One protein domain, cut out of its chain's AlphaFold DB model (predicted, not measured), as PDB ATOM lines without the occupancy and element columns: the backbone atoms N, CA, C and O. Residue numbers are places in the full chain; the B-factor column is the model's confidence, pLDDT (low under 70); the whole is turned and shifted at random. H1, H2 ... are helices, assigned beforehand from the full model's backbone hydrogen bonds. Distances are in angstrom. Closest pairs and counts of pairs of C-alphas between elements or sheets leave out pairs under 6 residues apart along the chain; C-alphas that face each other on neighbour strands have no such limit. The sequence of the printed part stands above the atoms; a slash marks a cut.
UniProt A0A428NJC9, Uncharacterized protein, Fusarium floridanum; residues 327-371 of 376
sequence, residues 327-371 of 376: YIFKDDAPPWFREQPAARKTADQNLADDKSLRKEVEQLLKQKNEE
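AT A GLANCE: This is residues 327 to 371 of the 376 residues of an uncharacterized protein of Fusarium floridanum (UniProt A0A428NJC9). A hooked stretch without named elements, residues 327 to 340, leads into two helices that meet near their ends as an L. With that stretch, H1 and H2 make three sides of a flat, open frame, and residues 331 to 337 stand free. The printed part has 45 residues, H1 then H2 and no named strand: all helix, loose, with a radius of gyration of the C-alphas of 11.8 A, spanning 28 by 27 by 7 A.

HOW THE PARTS SIT: H1, residues 341 to 353, and H2, residues 355 to 370, only just touch, only at the corner by their tight link, with 3 pairs of C-alphas within 8 A. The closest C-alphas, of Leu 351 and Arg 358, are 5.9 A apart. Their lines are about perpendicular, at 74 degrees. Every O i to N i+4 pair is within hydrogen-bond range in H1, and 11 of 12 in H2.

IN THESE COORDINATES: H1 begins at C-alpha 341 (-23.035, 22.552, -6.685) and is 18.3 A long. H2 is 22.8 A long and ends at C-alpha 370 (-33.090, 40.334, 15.909).

THE WHOLE: The farthest C-alphas, of Ala 342 and Glu 371, are 31.5 A apart. The printed part has no cut. The pLDDT is under 70 at residues 335 to 336 and 368 to 371.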
ATOM      1  N   TYR A 327     -25.289  31.352  -0.370       78.69
ATOM      2  CA  TYR A 327     -25.071  29.941  -0.013       78.69
ATOM      3  C   TYR A 327     -25.267  29.663   1.489       78.69
ATOM      4  O   TYR A 327     -25.536  28.520   1.865       78.69
ATOM      5  N   ILE A 328     -25.133  30.694   2.330       80.62
ATOM      6  CA  ILE A 328     -25.364  30.648   3.781       80.62
ATOM      7  C   ILE A 328     -26.764  31.177   4.098       80.62
ATOM      8  O   ILE A 328     -27.560  30.472   4.710       80.62
ATOM      9  N   PHE A 329     -27.063  32.397   3.651       80.00
ATOM     10  CA  PHE A 329     -28.340  33.067   3.872       80.00
ATOM     11  C   PHE A 329     -29.245  32.799   2.670       80.00
ATOM     12  O   PHE A 329     -29.189  33.512   1.667       80.00
ATOM     13  N   LYS A 330     -30.026  31.717   2.744       71.19
ATOM     14  CA  LYS A 330     -30.915  31.304   1.647       71.19
ATOM     15  C   LYS A 330     -32.101  32.248   1.467       71.19
ATOM     16  O   LYS A 330     -32.542  32.438   0.341       71.19
ATOM     17  N   ASP A 331     -32.571  32.854   2.551       70.94
ATOM     18  CA  ASP A 331     -33.759  33.713   2.550       70.94
ATOM     19  C   ASP A 331     -33.501  35.074   1.869       70.94
ATOM     20  O   ASP A 331     -34.419  35.680   1.329       70.94
ATOM     21  N   ASP A 332     -32.232  35.500   1.788       71.56
ATOM     22  CA  ASP A 332     -31.795  36.683   1.029       71.56
ATOM     23  C   ASP A 332     -31.552  36.400  -0.469       71.56
ATOM     24  O   ASP A 332     -31.130  37.292  -1.212       71.56
ATOM     25  N   ALA A 333     -31.719  35.155  -0.932       75.31
ATOM     26  CA  ALA A 333     -31.403  34.777  -2.306       75.31
ATOM     27  C   ALA A 333     -32.485  35.282  -3.285       75.31
ATOM     28  O   ALA A 333     -33.651  34.899  -3.162       75.31
ATOM     29  N   PRO A 334     -32.137  36.085  -4.313       73.56
ATOM     30  CA  PRO A 334     -33.119  36.546  -5.293       73.56
ATOM     31  C   PRO A 334     -33.782  35.382  -6.056       73.56
ATOM     32  O   PRO A 334     -33.102  34.394  -6.335       73.56
ATOM     33  N   PRO A 335     -35.039  35.506  -6.532       67.81
ATOM     34  CA  PRO A 335     -35.766  34.411  -7.203       67.81
ATOM     35  C   PRO A 335     -35.104  33.823  -8.465       67.81
ATOM     36  O   PRO A 335     -35.482  32.752  -8.932       67.81
ATOM     37  N   TRP A 336     -34.130  34.527  -9.047       69.75
ATOM     38  CA  TRP A 336     -33.345  34.085 -10.204       69.75
ATOM     39  C   TRP A 336     -32.031  33.374  -9.829       69.75
ATOM     40  O   TRP A 336     -31.340  32.863 -10.715       69.75
ATOM     41  N   PHE A 337     -31.661  33.338  -8.546       78.56
ATOM     42  CA  PHE A 337     -30.437  32.699  -8.072       78.56
ATOM     43  C   PHE A 337     -30.527  31.172  -8.203       78.56
ATOM     44  O   PHE A 337     -31.511  30.545  -7.818       78.56
ATOM     45  N   ARG A 338     -29.474  30.557  -8.749       75.75
ATOM     46  CA  ARG A 338     -29.348  29.100  -8.887       75.75
ATOM     47  C   ARG A 338     -28.079  28.649  -8.177       75.75
ATOM     48  O   ARG A 338     -26.987  29.067  -8.560       75.75
ATOM     49  N   GLU A 339     -28.220  27.800  -7.161       74.00
ATOM     50  CA  GLU A 339     -27.078  27.270  -6.407       74.00
ATOM     51  C   GLU A 339     -26.123  26.498  -7.337       74.00
ATOM     52  O   GLU A 339     -26.520  25.528  -7.985       74.00
ATOM     53  N   GLN A 340     -24.845  26.890  -7.398       79.62
ATOM     54  CA  GLN A 340     -23.829  26.089  -8.083       79.62
ATOM     55  C   GLN A 340     -23.332  24.963  -7.155       79.62
ATOM     56  O   GLN A 340     -22.793  25.269  -6.087       79.62
ATOM     57  N   PRO A 341     -23.411  23.675  -7.554       76.56
ATOM     58  CA  PRO A 341     -23.035  22.552  -6.685       76.56
ATOM     59  C   PRO A 341     -21.590  22.602  -6.168       76.56
ATOM     60  O   PRO A 341     -21.320  22.195  -5.040       76.56
ATOM     61  N   ALA A 342     -20.659  23.138  -6.966       76.12
ATOM     62  CA  ALA A 342     -19.266  23.311  -6.560       76.12
ATOM     63  C   ALA A 342     -19.119  24.346  -5.429       76.12
ATOM     64  O   ALA A 342     -18.519  24.046  -4.401       76.12
ATOM     65  N   ALA A 343     -19.723  25.530  -5.581       76.44
ATOM     66  CA  ALA A 343     -19.673  26.592  -4.574       76.44
ATOM     67  C   ALA A 343     -20.439  26.221  -3.291       76.44
ATOM     68  O   ALA A 343     -19.983  26.559  -2.200       76.44
ATOM     69  N   ARG A 344     -21.543  25.464  -3.413       77.75
ATOM     70  CA  ARG A 344     -22.250  24.841  -2.282       77.75
ATOM     71  C   ARG A 344     -21.312  23.925  -1.494       77.75
ATOM     72  O   ARG A 344     -21.102  24.149  -0.308       77.75
ATOM     73  N   LYS A 345     -20.672  22.965  -2.173       81.06
ATOM     74  CA  LYS A 345     -19.729  22.023  -1.554       81.06
ATOM     75  C   LYS A 345     -18.553  22.738  -0.878       81.06
ATOM     76  O   LYS A 345     -18.193  22.369   0.233       81.06
ATOM     77  N   THR A 346     -17.996  23.777  -1.503       80.75
ATOM     78  CA  THR A 346     -16.941  24.607  -0.899       80.75
ATOM     79  C   THR A 346     -17.432  25.362   0.339       80.75
ATOM     80  O   THR A 346     -16.725  25.380   1.341       80.75
ATOM     81  N   ALA A 347     -18.640  25.937   0.316       79.69
ATOM     82  CA  ALA A 347     -19.215  26.606   1.483       79.69
ATOM     83  C   ALA A 347     -19.464  25.632   2.644       79.69
ATOM     84  O   ALA A 347     -19.088  25.936   3.774       79.69
ATOM     85  N   ASP A 348     -20.017  24.450   2.364       81.06
ATOM     86  CA  ASP A 348     -20.267  23.416   3.372       81.06
ATOM     87  C   ASP A 348     -18.952  22.838   3.943       81.06
ATOM     88  O   ASP A 348     -18.872  22.574   5.141       81.06
ATOM     89  N   GLN A 349     -17.892  22.707   3.131       81.81
ATOM     90  CA  GLN A 349     -16.547  22.304   3.581       81.81
ATOM     91  C   GLN A 349     -15.846  23.390   4.410       81.81
ATOM     92  O   GLN A 349     -15.343  23.104   5.492       81.81
ATOM     93  N   ASN A 350     -15.870  24.652   3.979       81.50
ATOM     94  CA  ASN A 350     -15.272  25.749   4.748       81.50
ATOM     95  C   ASN A 350     -16.017  25.979   6.074       81.50
ATOM     96  O   ASN A 350     -15.391  26.263   7.094       81.50
ATOM     97  N   LEU A 351     -17.341  25.782   6.089       78.00
ATOM     98  CA  LEU A 351     -18.115  25.689   7.323       78.00
ATOM     99  C   LEU A 351     -17.785  24.430   8.130       78.00
ATOM    100  O   LEU A 351     -17.953  24.464   9.341       78.00
ATOM    101  N   ALA A 352     -17.351  23.317   7.533       77.88
ATOM    102  CA  ALA A 352     -16.912  22.135   8.276       77.88
ATOM    103  C   ALA A 352     -15.606  22.392   9.044       77.88
ATOM    104  O   ALA A 352     -15.524  22.068  10.233       77.88
ATOM    105  N   ASP A 353     -14.638  23.017   8.372       77.00
ATOM    106  CA  ASP A 353     -13.252  23.113   8.828       77.00
ATOM    107  C   ASP A 353     -12.969  24.365   9.690       77.00
ATOM    108  O   ASP A 353     -12.236  24.280  10.681       77.00
ATOM    109  N   ASP A 354     -13.566  25.527   9.379       81.00
ATOM    110  CA  ASP A 354     -13.299  26.786  10.096       81.00
ATOM    111  C   ASP A 354     -14.314  27.057  11.230       81.00
ATOM    112  O   ASP A 354     -15.425  27.569  11.048       81.00
ATOM    113  N   LYS A 355     -13.885  26.770  12.467       79.81
ATOM    114  CA  LYS A 355     -14.637  27.063  13.704       79.81
ATOM    115  C   LYS A 355     -14.854  28.562  13.959       79.81
ATOM    116  O   LYS A 355     -15.764  28.902  14.714       79.81
ATOM    117  N   SER A 356     -14.033  29.446  13.390       76.94
ATOM    118  CA  SER A 356     -14.214  30.899  13.477       76.94
ATOM    119  C   SER A 356     -15.316  31.353  12.525       76.94
ATOM    120  O   SER A 356     -16.214  32.079  12.945       76.94
ATOM    121  N   LEU A 357     -15.294  30.858  11.283       78.12
ATOM    122  CA  LEU A 357     -16.317  31.143  10.272       78.12
ATOM    123  C   LEU A 357     -17.715  30.711  10.740       78.12
ATOM    124  O   LEU A 357     -18.672  31.461  10.577       78.12
ATOM    125  N   ARG A 358     -17.831  29.538  11.384       79.31
ATOM    126  CA  ARG A 358     -19.093  29.082  11.999       79.31
ATOM    127  C   ARG A 358     -19.673  30.100  12.981       79.31
ATOM    128  O   ARG A 358     -20.849  30.425  12.880       79.31
ATOM    129  N   LYS A 359     -18.852  30.607  13.908       80.19
ATOM    130  CA  LYS A 359     -19.287  31.575  14.929       80.19
ATOM    131  C   LYS A 359     -19.677  32.920  14.322       80.19
ATOM    132  O   LYS A 359     -20.630  33.533  14.780       80.19
ATOM    133  N   GLU A 360     -18.958  33.363  13.294       80.38
ATOM    134  CA  GLU A 360     -19.270  34.591  12.556       80.38
ATOM    135  C   GLU A 360     -20.623  34.470  11.830       80.38
ATOM    136  O   GLU A 360     -21.466  35.359  11.928       80.38
ATOM    137  N   VAL A 361     -20.886  33.328  11.184       82.94
ATOM    138  CA  VAL A 361     -22.182  33.027  10.552       82.94
ATOM    139  C   VAL A 361     -23.317  32.921  11.575       82.94
ATOM    140  O   VAL A 361     -24.387  33.474  11.346       82.94
ATOM    141  N   GLU A 362     -23.091  32.266  12.713       81.38
ATOM    142  CA  GLU A 362     -24.070  32.149  13.804       81.38
ATOM    143  C   GLU A 362     -24.427  33.521  14.406       81.38
ATOM    144  O   GLU A 362     -25.600  33.814  14.636       81.38
ATOM    145  N   GLN A 363     -23.438  34.406  14.583       81.62
ATOM    146  CA  GLN A 363     -23.659  35.790  15.017       81.62
ATOM    147  C   GLN A 363     -24.443  36.610  13.984       81.62
ATOM    148  O   GLN A 363     -25.360  37.335  14.363       81.62
ATOM    149  N   LEU A 364     -24.132  36.474  12.691       80.31
ATOM    150  CA  LEU A 364     -24.847  37.168  11.614       80.31
ATOM    151  C   LEU A 364     -26.294  36.669  11.444       80.31
ATOM    152  O   LEU A 364     -27.186  37.475  11.194       80.31
ATOM    153  N   LEU A 365     -26.543  35.365  11.610       77.19
ATOM    154  CA  LEU A 365     -27.901  34.803  11.647       77.19
ATOM    155  C   LEU A 365     -28.687  35.338  12.848       77.19
ATOM    156  O   LEU A 365     -29.851  35.703  12.707       77.19
ATOM    157  N   LYS A 366     -28.047  35.436  14.019       80.06
ATOM    158  CA  LYS A 366     -28.679  36.006  15.209       80.06
ATOM    159  C   LYS A 366     -29.029  37.488  15.022       80.06
ATOM    160  O   LYS A 366     -30.151  37.864  15.326       80.06
ATOM    161  N   GLN A 367     -28.124  38.289  14.456       75.12
ATOM    162  CA  GLN A 367     -28.379  39.706  14.156       75.12
ATOM    163  C   GLN A 367     -29.552  39.893  13.182       75.12
ATOM    164  O   GLN A 367     -30.436  40.695  13.460       75.12
ATOM    165  N   LYS A 368     -29.624  39.107  12.098       68.81
ATOM    166  CA  LYS A 368     -30.749  39.177  11.144       68.81
ATOM    167  C   LYS A 368     -32.089  38.740  11.741       68.81
ATOM    168  O   LYS A 368     -33.118  39.286  11.373       68.81
ATOM    169  N   ASN A 369     -32.083  37.796  12.681       67.56
ATOM    170  CA  ASN A 369     -33.297  37.381  13.393       67.56
ATOM    171  C   ASN A 369     -33.721  38.373  14.498       67.56
ATOM    172  O   ASN A 369     -34.850  38.296  14.978       67.56
ATOM    173  N   GLU A 370     -32.831  39.281  14.915       65.81
ATOM    174  CA  GLU A 370     -33.090  40.334  15.909       65.81
ATOM    175  C   GLU A 370     -33.476  41.689  15.268       65.81
ATOM    176  O   GLU A 370     -33.892  42.595  15.991       65.81
ATOM    177  N   GLU A 371     -33.418  41.823  13.935       50.56
ATOM    178  CA  GLU A 371     -33.924  42.976  13.167       50.56
ATOM    179  C   GLU A 371     -35.321  42.693  12.564       50.56
ATOM    180  O   GLU A 371     -35.431  42.200  11.438       50.56
TER     181      GLU A 371